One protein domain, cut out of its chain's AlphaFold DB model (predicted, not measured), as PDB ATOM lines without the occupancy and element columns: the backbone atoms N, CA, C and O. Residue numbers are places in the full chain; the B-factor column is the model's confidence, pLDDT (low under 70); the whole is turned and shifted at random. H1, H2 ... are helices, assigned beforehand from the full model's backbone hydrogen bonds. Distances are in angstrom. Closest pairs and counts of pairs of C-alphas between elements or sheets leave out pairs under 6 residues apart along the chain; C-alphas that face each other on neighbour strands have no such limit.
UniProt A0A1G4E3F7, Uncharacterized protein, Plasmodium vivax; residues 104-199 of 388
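What this domain is: This is residues 104 to 199 of the 388 residues of an uncharacterized protein of Plasmodium vivax (UniProt A0A1G4E3F7). A long helical hairpin makes nearly the whole length of this domain: H1 runs one way, and H2 returns beside it. At the open end of the hairpin the short H3 is set crosswise near the beginning of H1, and from there an unnamed stretch, residues 179 to 194, folds back along the hairpin to the four-residue H4. At the other end residues 138 to 143, which include the turn of the hairpin, stick out. The printed part has 96 residues with four named helices, in the order H1, H2, H3, H4, and no named strand; the class is all helix. The whole is loose, with a radius of gyration of the C-alphas of 16.8 A, and a rod in outline, spanning 58 by 22 by 22 A.

How they stand to each other: H1, residues 104 to 135, and H2, residues 142 to 167, form a helical hairpin. They touch, with the C-alphas of Leu 132 and Cys 148 closest at 5.6 A. They run opposite ways at a shallow tilt of 19 degrees. H3, residues 170 to 178, and H2 meet only through their tight link of 2 residues. H3 is close to H1 but not clearly touching it: the closest C-alphas, those of Arg 108 and Tyr 176, are 7.9 A apart. The lines of H1 and H3 are about perpendicular, at 83 degrees. H4, residues 195 to 198, only just touches H2, with 3 pairs of C-alphas within 8 A, and H2 touches H4 with residues 159 to 163 alone; the closest C-alphas are those of Leu 159 and Phe 198, at 6.2 A. H4 is apart from H1 and from H3. In H1 and H3 every O i to N i+4 pair is within hydrogen-bond range, in H2 21 of 22 are, and H4 is too short for such a pair.

Where its parts are: H1 begins at C-alpha 104, at (137.178, 222.044, 221.449), and measures 46.7 A from first to last C-alpha. H2 begins at C-alpha 142, at (122.495, 216.356, 172.313), and measures 38.3 A. H3 has 9 residues, and H4 ends at C-alpha 198, at (140.567, 216.652, 195.729).

The domain as a whole: The two C-alphas farthest apart are those of Thr 140 and Pro 180, 57.8 A. The printed part has no cut. The link from H1 to H2 is short, with 6 residues, and the link from H3 to H4 is long, with 16. The mean pLDDT of the printed part is 80.1; residues 138 to 143, 178 to 189 and 191 to 193 are under 70.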
ATOM      1  N   LYS A 104     136.314 222.805 222.371       84.12
ATOM      2  CA  LYS A 104     137.178 222.044 221.449       84.12
ATOM      3  C   LYS A 104     136.548 220.716 221.017       84.12
ATOM      4  O   LYS A 104     136.799 220.240 219.912       84.12
ATOM      5  N   ASP A 105     135.712 220.116 221.864       85.50
ATOM      6  CA  ASP A 105     134.977 218.896 221.529       85.50
ATOM      7  C   ASP A 105     133.821 219.188 220.569       85.50
ATOM      8  O   ASP A 105     133.636 218.449 219.604       85.50
ATOM      9  N   ASP A 106     133.089 220.293 220.755       85.31
ATOM     10  CA  ASP A 106     132.092 220.717 219.765       85.31
ATOM     11  C   ASP A 106     132.758 221.137 218.436       85.31
ATOM     12  O   ASP A 106     132.242 220.787 217.375       85.31
ATOM     13  N   GLU A 107     133.939 221.769 218.449       86.38
ATOM     14  CA  GLU A 107     134.761 222.006 217.245       86.38
ATOM     15  C   GLU A 107     135.163 220.696 216.543       86.38
ATOM     16  O   GLU A 107     134.947 220.565 215.335       86.38
ATOM     17  N   ARG A 108     135.678 219.696 217.283       84.94
ATOM     18  CA  ARG A 108     136.017 218.360 216.747       84.94
ATOM     19  C   ARG A 108     134.808 217.707 216.079       84.94
ATOM     20  O   ARG A 108     134.884 217.257 214.939       84.94
ATOM     21  N   ILE A 109     133.675 217.680 216.776       86.75
ATOM     22  CA  ILE A 109     132.431 217.066 216.299       86.75
ATOM     23  C   ILE A 109     131.850 217.823 215.095       86.75
ATOM     24  O   ILE A 109     131.315 217.197 214.177       86.75
ATOM     25  N   ASN A 110     131.975 219.152 215.054       87.69
ATOM     26  CA  ASN A 110     131.570 219.958 213.904       87.69
ATOM     27  C   ASN A 110     132.441 219.661 212.673       87.69
ATOM     28  O   ASN A 110     131.887 219.422 211.601       87.69
ATOM     29  N   LEU A 111     133.767 219.572 212.833       87.25
ATOM     30  CA  LEU A 111     134.694 219.187 211.764       87.25
ATOM     31  C   LEU A 111     134.383 217.783 211.216       87.25
ATOM     32  O   LEU A 111     134.276 217.609 210.005       87.25
ATOM     33  N   ILE A 112     134.138 216.796 212.084       85.06
ATOM     34  CA  ILE A 112     133.719 215.440 211.677       85.06
ATOM     35  C   ILE A 112     132.405 215.472 210.882       85.06
ATOM     36  O   ILE A 112     132.255 214.744 209.897       85.06
ATOM     37  N   ARG A 113     131.448 216.323 211.276       85.94
ATOM     38  CA  ARG A 113     130.170 216.480 210.563       85.94
ATOM     39  C   ARG A 113     130.350 217.131 209.188       85.94
ATOM     40  O   ARG A 113     129.696 216.700 208.240       85.94
ATOM     41  N   GLU A 114     131.224 218.131 209.069       89.00
ATOM     42  CA  GLU A 114     131.596 218.740 207.784       89.00
ATOM     43  C   GLU A 114     132.258 217.720 206.851       89.00
ATOM     44  O   GLU A 114     131.827 217.581 205.707       89.00
ATOM     45  N   LEU A 115     133.235 216.958 207.357       86.94
ATOM     46  CA  LEU A 115     133.929 215.904 206.613       86.94
ATOM     47  C   LEU A 115     132.938 214.851 206.104       86.94
ATOM     48  O   LEU A 115     132.770 214.705 204.896       86.94
ATOM     49  N   ASN A 116     132.187 214.192 206.995       84.69
ATOM     50  CA  ASN A 116     131.200 213.174 206.610       84.69
ATOM     51  C   ASN A 116     130.158 213.702 205.594       84.69
ATOM     52  O   ASN A 116     129.723 212.954 204.713       84.69
ATOM     53  N   LYS A 117     129.771 214.987 205.677       88.75
ATOM     54  CA  LYS A 117     128.895 215.636 204.686       88.75
ATOM     55  C   LYS A 117     129.591 215.778 203.327       88.75
ATOM     56  O   LYS A 117     128.998 215.391 202.321       88.75
ATOM     57  N   PHE A 118     130.824 216.289 203.291       90.88
ATOM     58  CA  PHE A 118     131.620 216.434 202.068       90.88
ATOM     59  C   PHE A 118     131.802 215.094 201.345       90.88
ATOM     60  O   PHE A 118     131.509 215.011 200.153       90.88
ATOM     61  N   CYS A 119     132.184 214.026 202.054       87.19
ATOM     62  CA  CYS A 119     132.388 212.694 201.468       87.19
ATOM     63  C   CYS A 119     131.109 212.185 200.781       87.19
ATOM     64  O   CYS A 119     131.110 211.861 199.591       87.19
ATOM     65  N   LYS A 120     129.979 212.229 201.504       88.12
ATOM     66  CA  LYS A 120     128.661 211.833 200.990       88.12
ATOM     67  C   LYS A 120     128.223 212.674 199.784       88.12
ATOM     68  O   LYS A 120     127.599 212.142 198.866       88.12
ATOM     69  N   GLN A 121     128.556 213.967 199.754       91.50
ATOM     70  CA  GLN A 121     128.296 214.829 198.597       91.50
ATOM     71  C   GLN A 121     129.217 214.508 197.408       91.50
ATOM     72  O   GLN A 121     128.711 214.399 196.292       91.50
ATOM     73  N   LYS A 122     130.524 214.277 197.619       90.19
ATOM     74  CA  LYS A 122     131.483 213.919 196.553       90.19
ATOM     75  C   LYS A 122     131.067 212.626 195.850       90.19
ATOM     76  O   LYS A 122     131.095 212.560 194.622       90.19
ATOM     77  N   ASP A 123     130.617 211.624 196.603       88.31
ATOM     78  CA  ASP A 123     130.130 210.371 196.020       88.31
ATOM     79  C   ASP A 123     128.750 210.518 195.360       88.31
ATOM     80  O   ASP A 123     128.506 209.901 194.323       88.31
ATOM     81  N   GLY A 124     127.873 211.394 195.865       90.56
ATOM     82  CA  GLY A 124     126.655 211.805 195.154       90.56
ATOM     83  C   GLY A 124     126.961 212.391 193.769       90.56
ATOM     84  O   GLY A 124     126.477 211.876 192.760       90.56
ATOM     85  N   TYR A 125     127.848 213.391 193.703       90.38
ATOM     86  CA  TYR A 125     128.313 213.986 192.443       90.38
ATOM     87  C   TYR A 125     128.925 212.947 191.492       90.38
ATOM     88  O   TYR A 125     128.544 212.907 190.322       90.38
ATOM     89  N   LYS A 126     129.818 212.066 191.971       89.44
ATOM     90  CA  LYS A 126     130.394 210.978 191.155       89.44
ATOM     91  C   LYS A 126     129.319 210.084 190.534       89.44
ATOM     92  O   LYS A 126     129.415 209.749 189.354       89.44
ATOM     93  N   ASN A 127     128.314 209.679 191.314       90.62
ATOM     94  CA  ASN A 127     127.237 208.809 190.837       90.62
ATOM     95  C   ASN A 127     126.370 209.509 189.773       90.62
ATOM     96  O   ASN A 127     126.089 208.908 188.733       90.62
ATOM     97  N   ASP A 128     126.024 210.780 189.988       89.81
ATOM     98  CA  ASP A 128     125.277 211.605 189.030       89.81
ATOM     99  C   ASP A 128     126.043 211.816 187.715       89.81
ATOM    100  O   ASP A 128     125.486 211.643 186.628       89.81
ATOM    101  N   LEU A 129     127.331 212.157 187.797       89.62
ATOM    102  CA  LEU A 129     128.192 212.383 186.632       89.62
ATOM    103  C   LEU A 129     128.454 211.088 185.858       89.62
ATOM    104  O   LEU A 129     128.474 211.103 184.630       89.62
ATOM    105  N   ARG A 130     128.576 209.942 186.544       88.50
ATOM    106  CA  ARG A 130     128.650 208.622 185.896       88.50
ATOM    107  C   ARG A 130     127.359 208.293 185.139       88.50
ATOM    108  O   ARG A 130     127.431 207.725 184.049       88.50
ATOM    109  N   LYS A 131     126.191 208.652 185.691       87.75
ATOM    110  CA  LYS A 131     124.885 208.468 185.038       87.75
ATOM    111  C   LYS A 131     124.763 209.347 183.786       87.75
ATOM    112  O   LYS A 131     124.601 208.810 182.693       87.75
ATOM    113  N   LEU A 132     124.950 210.665 183.910       86.00
ATOM    114  CA  LEU A 132     124.927 211.594 182.768       86.00
ATOM    115  C   LEU A 132     125.970 211.230 181.700       86.00
ATOM    116  O   LEU A 132     125.637 211.142 180.522       86.00
ATOM    117  N   GLY A 133     127.197 210.909 182.120       84.38
ATOM    118  CA  GLY A 133     128.300 210.463 181.263       84.38
ATOM    119  C   GLY A 133     128.111 209.076 180.633       84.38
ATOM    120  O   GLY A 133     128.988 208.609 179.901       84.38
ATOM    121  N   THR A 134     126.993 208.404 180.921       82.50
ATOM    122  CA  THR A 134     126.499 207.219 180.203       82.50
ATOM    123  C   THR A 134     125.383 207.626 179.237       82.50
ATOM    124  O   THR A 134     125.480 207.348 178.045       82.50
ATOM    125  N   GLU A 135     124.380 208.364 179.720       80.44
ATOM    126  CA  GLU A 135     123.226 208.814 178.926       80.44
ATOM    127  C   GLU A 135     123.587 209.762 177.761       80.44
ATOM    128  O   GLU A 135     122.873 209.796 176.763       80.44
ATOM    129  N   CYS A 136     124.683 210.524 177.854       76.56
ATOM    130  CA  CYS A 136     125.159 211.420 176.787       76.56
ATOM    131  C   CYS A 136     125.910 210.714 175.637       76.56
ATOM    132  O   CYS A 136     126.345 211.367 174.686       76.56
ATOM    133  N   ARG A 137     126.116 209.390 175.722       72.31
ATOM    134  CA  ARG A 137     126.729 208.595 174.636       72.31
ATOM    135  C   ARG A 137     125.701 208.116 173.613       72.31
ATOM    136  O   ARG A 137     126.062 207.651 172.533       72.31
ATOM    137  N   GLU A 138     124.422 208.231 173.950       67.56
ATOM    138  CA  GLU A 138     123.308 207.972 173.051       67.56
ATOM    139  C   GLU A 138     123.218 209.125 172.041       67.56
ATOM    140  O   GLU A 138     122.839 210.243 172.395       67.56
ATOM    141  N   LYS A 139     123.580 208.858 170.776       55.69
ATOM    142  CA  LYS A 139     123.730 209.872 169.710       55.69
ATOM    143  C   LYS A 139     122.523 210.803 169.519       55.69
ATOM    144  O   LYS A 139     122.685 211.897 169.000       55.69
ATOM    145  N   THR A 140     121.330 210.385 169.933       55.59
ATOM    146  CA  THR A 140     120.063 211.112 169.761       55.59
ATOM    147  C   THR A 140     119.772 212.160 170.846       55.59
ATOM    148  O   THR A 140     118.675 212.712 170.869       55.59
ATOM    149  N   LYS A 141     120.692 212.420 171.792       59.91
ATOM    150  CA  LYS A 141     120.395 213.185 173.024       59.91
ATOM    151  C   LYS A 141     121.366 214.346 173.283       59.91
ATOM    152  O   LYS A 141     121.893 214.474 174.385       59.91
ATOM    153  N   CYS A 142     121.555 215.221 172.290       57.59
ATOM    154  CA  CYS A 142     122.495 216.356 172.313       57.59
ATOM    155  C   CYS A 142     122.446 217.203 173.609       57.59
ATOM    156  O   CYS A 142     123.492 217.424 174.219       57.59
ATOM    157  N   ASN A 143     121.257 217.576 174.114       66.06
ATOM    158  CA  ASN A 143     121.110 218.340 175.371       66.06
ATOM    159  C   ASN A 143     121.783 217.663 176.585       66.06
ATOM    160  O   ASN A 143     122.173 218.335 177.539       66.06
ATOM    161  N   LYS A 144     121.948 216.331 176.580       73.00
ATOM    162  CA  LYS A 144     122.625 215.615 177.673       73.00
ATOM    163  C   LYS A 144     124.138 215.813 177.671       73.00
ATOM    164  O   LYS A 144     124.730 215.720 178.741       73.00
ATOM    165  N   THR A 145     124.760 216.118 176.529       75.12
ATOM    166  CA  THR A 145     126.182 216.500 176.469       75.12
ATOM    167  C   THR A 145     126.409 217.813 177.216       75.12
ATOM    168  O   THR A 145     127.269 217.876 178.092       75.12
ATOM    169  N   GLU A 146     125.593 218.832 176.937       78.00
ATOM    170  CA  GLU A 146     125.663 220.133 177.611       78.00
ATOM    171  C   GLU A 146     125.412 219.999 179.122       78.00
ATOM    172  O   GLU A 146     126.242 220.418 179.927       78.00
ATOM    173  N   ILE A 147     124.335 219.311 179.519       83.06
ATOM    174  CA  ILE A 147     124.005 219.063 180.933       83.06
ATOM    175  C   ILE A 147     125.133 218.298 181.656       83.06
ATOM    176  O   ILE A 147     125.436 218.606 182.811       83.06
ATOM    177  N   CYS A 148     125.786 217.330 180.997       84.38
ATOM    178  CA  CYS A 148     126.943 216.626 181.562       84.38
ATOM    179  C   CYS A 148     128.120 217.589 181.776       84.38
ATOM    180  O   CYS A 148     128.649 217.675 182.885       84.38
ATOM    181  N   ASN A 149     128.492 218.356 180.748       83.00
ATOM    182  CA  ASN A 149     129.624 219.285 180.793       83.00
ATOM    183  C   ASN A 149     129.432 220.379 181.855       83.00
ATOM    184  O   ASN A 149     130.329 220.607 182.668       83.00
ATOM    185  N   THR A 150     128.246 220.987 181.920       85.81
ATOM    186  CA  THR A 150     127.896 221.997 182.931       85.81
ATOM    187  C   THR A 150     127.940 221.417 184.347       85.81
ATOM    188  O   THR A 150     128.495 222.043 185.254       85.81
ATOM    189  N   LYS A 151     127.450 220.184 184.563       88.44
ATOM    190  CA  LYS A 151     127.527 219.542 185.886       88.44
ATOM    191  C   LYS A 151     128.952 219.103 186.255       88.44
ATOM    192  O   LYS A 151     129.304 219.171 187.431       88.44
ATOM    193  N   GLN A 152     129.786 218.717 185.285       88.94
ATOM    194  CA  GLN A 152     131.210 218.428 185.505       88.94
ATOM    195  C   GLN A 152     131.980 219.700 185.893       88.94
ATOM    196  O   GLN A 152     132.800 219.661 186.809       88.94
ATOM    197  N   LEU A 153     131.696 220.835 185.245       88.25
ATOM    198  CA  LEU A 153     132.287 222.129 185.597       88.25
ATOM    199  C   LEU A 153     131.886 222.558 187.018       88.25
ATOM    200  O   LEU A 153     132.756 222.888 187.825       88.25
ATOM    201  N   GLY A 154     130.596 222.456 187.358       90.38
ATOM    202  CA  GLY A 154     130.107 222.729 188.712       90.38
ATOM    203  C   GLY A 154     130.727 221.815 189.779       90.38
ATOM    204  O   GLY A 154     131.040 222.276 190.873       90.38
ATOM    205  N   TYR A 155     130.976 220.538 189.462       91.19
ATOM    206  CA  TYR A 155     131.689 219.625 190.361       91.19
ATOM    207  C   TYR A 155     133.164 220.009 190.553       91.19
ATOM    208  O   TYR A 155     133.631 220.010 191.691       91.19
ATOM    209  N   LYS A 156     133.884 220.394 189.487       90.19
ATOM    210  CA  LYS A 156     135.264 220.908 189.589       90.19
ATOM    211  C   LYS A 156     135.346 222.128 190.507       90.19
ATOM    212  O   LYS A 156     136.192 222.162 191.398       90.19
ATOM    213  N   GLN A 157     134.451 223.100 190.315       91.50
ATOM    214  CA  GLN A 157     134.392 224.301 191.148       91.50
ATOM    215  C   GLN A 157     134.092 223.950 192.614       91.50
ATOM    216  O   GLN A 157     134.865 224.320 193.496       91.50
ATOM    217  N   TRP A 158     133.037 223.166 192.865       94.06
ATOM    218  CA  TRP A 158     132.675 222.703 194.209       94.06
ATOM    219  C   TRP A 158     133.836 221.974 194.904       94.06
ATOM    220  O   TRP A 158     134.091 222.187 196.091       94.06
ATOM    221  N   LEU A 159     134.573 221.133 194.176       92.12
ATOM    222  CA  LEU A 159     135.689 220.369 194.727       92.12
ATOM    223  C   LEU A 159     136.872 221.271 195.117       92.12
ATOM    224  O   LEU A 159     137.433 221.089 196.196       92.12
ATOM    225  N   HIS A 160     137.193 222.276 194.297       90.25
ATOM    226  CA  HIS A 160     138.219 223.285 194.584       90.25
ATOM    227  C   HIS A 160     137.832 224.213 195.755       90.25
ATOM    228  O   HIS A 160     138.658 224.512 196.618       90.25
ATOM    229  N   GLU A 161     136.564 224.628 195.842       92.12
ATOM    230  CA  GLU A 161     136.043 225.405 196.976       92.12
ATOM    231  C   GLU A 161     136.160 224.626 198.296       92.12
ATOM    232  O   GLU A 161     136.628 225.167 199.300       92.12
ATOM    233  N   ASN A 162     135.817 223.332 198.284       91.88
ATOM    234  CA  ASN A 162     135.979 222.462 199.450       91.88
ATOM    235  C   ASN A 162     137.459 222.207 199.779       91.88
ATOM    236  O   ASN A 162     137.812 222.204 200.956       91.88
ATOM    237  N   GLN A 163     138.337 222.058 198.778       91.44
ATOM    238  CA  GLN A 163     139.784 221.956 198.998       91.44
ATOM    239  C   GLN A 163     140.298 223.172 199.776       91.44
ATOM    240  O   GLN A 163     140.887 223.014 200.842       91.44
ATOM    241  N   LYS A 164     139.988 224.388 199.307       90.50
ATOM    242  CA  LYS A 164     140.367 225.641 199.978       90.50
ATOM    243  C   LYS A 164     139.820 225.727 201.410       90.50
ATOM    244  O   LYS A 164     140.546 226.137 202.315       90.50
ATOM    245  N   HIS A 165     138.567 225.317 201.625       90.94
ATOM    246  CA  HIS A 165     137.923 225.285 202.947       90.94
ATOM    247  C   HIS A 165     138.617 224.330 203.928       90.94
ATOM    248  O   HIS A 165     138.893 224.718 205.062       90.94
ATOM    249  N   PHE A 166     138.940 223.101 203.508       89.56
ATOM    250  CA  PHE A 166     139.615 222.135 204.381       89.56
ATOM    251  C   PHE A 166     141.102 222.453 204.578       89.56
ATOM    252  O   PHE A 166     141.581 222.346 205.705       89.56
ATOM    253  N   SER A 167     141.814 222.958 203.561       87.56
ATOM    254  CA  SER A 167     143.202 223.425 203.714       87.56
ATOM    255  C   SER A 167     143.334 224.554 204.744       87.56
ATOM    256  O   SER A 167     144.291 224.570 205.514       87.56
ATOM    257  N   ALA A 168     142.349 225.456 204.844       87.06
ATOM    258  CA  ALA A 168     142.315 226.484 205.892       87.06
ATOM    259  C   ALA A 168     142.133 225.918 207.321       87.06
ATOM    260  O   ALA A 168     142.394 226.620 208.295       87.06
ATOM    261  N   LYS A 169     141.709 224.653 207.456       87.00
ATOM    262  CA  LYS A 169     141.546 223.929 208.729       87.00
ATOM    263  C   LYS A 169     142.610 222.842 208.945       87.00
ATOM    264  O   LYS A 169     142.496 222.074 209.901       87.00
ATOM    265  N   GLN A 170     143.637 222.765 208.089       83.44
ATOM    266  CA  GLN A 170     144.544 221.611 208.026       83.44
ATOM    267  C   GLN A 170     145.248 221.303 209.355       83.44
ATOM    268  O   GLN A 170     145.276 220.152 209.768       83.44
ATOM    269  N   SER A 171     145.712 222.314 210.091       81.56
ATOM    270  CA  SER A 171     146.361 222.117 211.398       81.56
ATOM    271  C   SER A 171     145.448 221.467 212.450       81.56
ATOM    272  O   SER A 171     145.914 220.694 213.285       81.56
ATOM    273  N   ILE A 172     144.140 221.743 212.400       78.00
ATOM    274  CA  ILE A 172     143.130 221.144 213.289       78.00
ATOM    275  C   ILE A 172     142.826 219.705 212.847       78.00
ATOM    276  O   ILE A 172     142.667 218.821 213.686       78.00
ATOM    277  N   ILE A 173     142.786 219.461 211.533       79.94
ATOM    278  CA  ILE A 173     142.657 218.124 210.936       79.94
ATOM    279  C   ILE A 173     143.847 217.252 211.374       79.94
ATOM    280  O   ILE A 173     143.646 216.214 212.006       79.94
ATOM    281  N   ASP A 174     145.080 217.706 211.146       78.75
ATOM    282  CA  ASP A 174     146.308 216.978 211.486       78.75
ATOM    283  C   ASP A 174     146.390 216.656 212.985       78.75
ATOM    284  O   ASP A 174     146.720 215.527 213.358       78.75
ATOM    285  N   MET A 175     146.018 217.603 213.855       75.50
ATOM    286  CA  MET A 175     145.978 217.395 215.307       75.50
ATOM    287  C   MET A 175     145.079 216.213 215.709       75.50
ATOM    288  O   MET A 175     145.430 215.475 216.629       75.50
ATOM    289  N   TYR A 176     143.950 215.998 215.025       72.31
ATOM    290  CA  TYR A 176     142.990 214.945 215.372       72.31
ATOM    291  C   TYR A 176     143.172 213.611 214.615       72.31
ATOM    292  O   TYR A 176     142.661 212.581 215.070       72.31
ATOM    293  N   PHE A 177     143.889 213.593 213.486       71.44
ATOM    294  CA  PHE A 177     144.219 212.358 212.749       71.44
ATOM    295  C   PHE A 177     145.621 211.812 213.071       71.44
ATOM    296  O   PHE A 177     145.818 210.594 213.131       71.44
ATOM    297  N   SER A 178     146.592 212.692 213.322       67.44
ATOM    298  CA  SER A 178     147.999 212.331 213.548       67.44
ATOM    299  C   SER A 178     148.437 212.440 215.011       67.44
ATOM    300  O   SER A 178     149.448 211.838 215.371       67.44
ATOM    301  N   GLY A 179     147.683 213.161 215.849       62.38
ATOM    302  CA  GLY A 179     147.976 213.374 217.268       62.38
ATOM    303  C   GLY A 179     147.846 212.133 218.174       62.38
ATOM    304  O   GLY A 179     147.627 211.013 217.692       62.38
ATOM    305  N   PRO A 180     148.000 212.318 219.502       57.34
ATOM    306  CA  PRO A 180     147.853 211.248 220.486       57.34
ATOM    307  C   PRO A 180     146.429 210.670 220.502       57.34
ATOM    308  O   PRO A 180     145.467 211.313 220.087       57.34
ATOM    309  N   ASN A 181     146.302 209.432 220.984       54.28
ATOM    310  CA  ASN A 181     145.029 208.713 221.015       54.28
ATOM    311  C   ASN A 181     143.987 209.387 221.939       54.28
ATOM    312  O   ASN A 181     144.373 209.962 222.957       54.28
ATOM    313  N   PRO A 182     142.676 209.241 221.651       55.41
ATOM    314  CA  PRO A 182     142.092 208.493 220.532       55.41
ATOM    315  C   PRO A 182     142.017 209.300 219.222       55.41
ATOM    316  O   PRO A 182     141.420 210.373 219.162       55.41
ATOM    317  N   LYS A 183     142.565 208.737 218.139       63.69
ATOM    318  CA  LYS A 183     142.488 209.314 216.783       63.69
ATOM    319  C   LYS A 183     141.060 209.290 216.235       63.69
ATOM    320  O   LYS A 183     140.302 208.362 216.520       63.69
ATOM    321  N   ILE A 184     140.697 210.256 215.387       67.56
ATOM    322  CA  ILE A 184     139.401 210.221 214.690       67.56
ATOM    323  C   ILE A 184     139.344 209.028 213.730       67.56
ATOM    324  O   ILE A 184     140.048 208.983 212.722       67.56
ATOM    325  N   LYS A 185     138.399 208.119 213.983       62.97
ATOM    326  CA  LYS A 185     137.848 207.223 212.965       62.97
ATOM    327  C   LYS A 185     136.653 207.912 212.294       62.97
ATOM    328  O   LYS A 185     135.673 208.231 212.970       62.97
ATOM    329  N   LEU A 186     136.746 208.168 210.988       63.72
ATOM    330  CA  LEU A 186     135.623 208.648 210.170       63.72
ATOM    331  C   LEU A 186     134.702 207.487 209.766       63.72
ATOM    332  O   LEU A 186     135.118 206.329 209.741       63.72
ATOM    333  N   SER A 187     133.460 207.811 209.401       60.88
ATOM    334  CA  SER A 187     132.488 206.846 208.857       60.88
ATOM    335  C   SER A 187     132.716 206.536 207.369       60.88
ATOM    336  O   SER A 187     132.132 205.595 206.842       60.88
ATOM    337  N   TYR A 188     133.558 207.326 206.699       61.66
ATOM    338  CA  TYR A 188     133.974 207.167 205.307       61.66
ATOM    339  C   TYR A 188     135.492 207.334 205.224       61.66
ATOM    340  O   TYR A 188     136.041 208.211 205.896       61.66
ATOM    341  N   ASP A 189     136.167 206.534 204.397       63.47
ATOM    342  CA  ASP A 189     137.616 206.648 204.195       63.47
ATOM    343  C   ASP A 189     137.928 207.864 203.307       63.47
ATOM    344  O   ASP A 189     137.843 207.832 202.080       63.47
ATOM    345  N   CYS A 190     138.109 208.999 203.974       70.00
ATOM    346  CA  CYS A 190     137.932 210.328 203.398       70.00
ATOM    347  C   CYS A 190     138.845 211.340 204.108       70.00
ATOM    348  O   CYS A 190     138.425 212.401 204.569       70.00
ATOM    349  N   ASN A 191     140.117 210.966 204.257       69.00
ATOM    350  CA  ASN A 191     141.133 211.806 204.879       69.00
ATOM    351  C   ASN A 191     141.466 213.013 203.982       69.00
ATOM    352  O   ASN A 191     142.173 212.873 202.985       69.00
ATOM    353  N   THR A 192     141.000 214.207 204.353       68.81
ATOM    354  CA  THR A 192     141.255 215.461 203.618       68.81
ATOM    355  C   THR A 192     142.704 215.943 203.667       68.81
ATOM    356  O   THR A 192     143.048 216.832 202.898       68.81
ATOM    357  N   ALA A 193     143.572 215.354 204.498       65.88
ATOM    358  CA  ALA A 193     145.017 215.575 204.397       65.88
ATOM    359  C   ALA A 193     145.627 214.933 203.133       65.88
ATOM    360  O   ALA A 193     146.736 215.283 202.734       65.88
ATOM    361  N   ASN A 194     144.918 213.999 202.484       72.62
ATOM    362  CA  ASN A 194     145.345 213.410 201.222       72.62
ATOM    363  C   ASN A 194     144.885 214.277 200.038       72.62
ATOM    364  O   ASN A 194     143.688 214.383 199.761       72.62
ATOM    365  N   SER A 195     145.836 214.858 199.303       71.75
ATOM    366  CA  SER A 195     145.563 215.695 198.128       71.75
ATOM    367  C   SER A 195     144.774 214.964 197.037       71.75
ATOM    368  O   SER A 195     143.954 215.597 196.369       71.75
ATOM    369  N   THR A 196     144.927 213.640 196.904       78.50
ATOM    370  CA  THR A 196     144.202 212.853 195.888       78.50
ATOM    371  C   THR A 196     142.688 212.814 196.129       78.50
ATOM    372  O   THR A 196     141.904 212.600 195.202       78.50
ATOM    373  N   LEU A 197     142.225 213.130 197.348       81.12
ATOM    374  CA  LEU A 197     140.799 213.294 197.644       81.12
ATOM    375  C   LEU A 197     140.179 214.490 196.892       81.12
ATOM    376  O   LEU A 197     138.970 214.500 196.640       81.12
ATOM    377  N   PHE A 198     140.990 215.470 196.485       83.38
ATOM    378  CA  PHE A 198     140.567 216.652 195.729       83.38
ATOM    379  C   PHE A 198     140.832 216.556 194.220       83.38
ATOM    380  O   PHE A 198     140.501 217.479 193.483       83.38
ATOM    381  N   GLU A 199     141.321 215.416 193.727       80.88
ATOM    382  CA  GLU A 199     141.443 215.176 192.287       80.88
ATOM    383  C   GLU A 199     140.072 215.021 191.604       80.88
ATOM    384  O   GLU A 199     139.155 214.341 192.099       80.88
TER     385      GLU A 199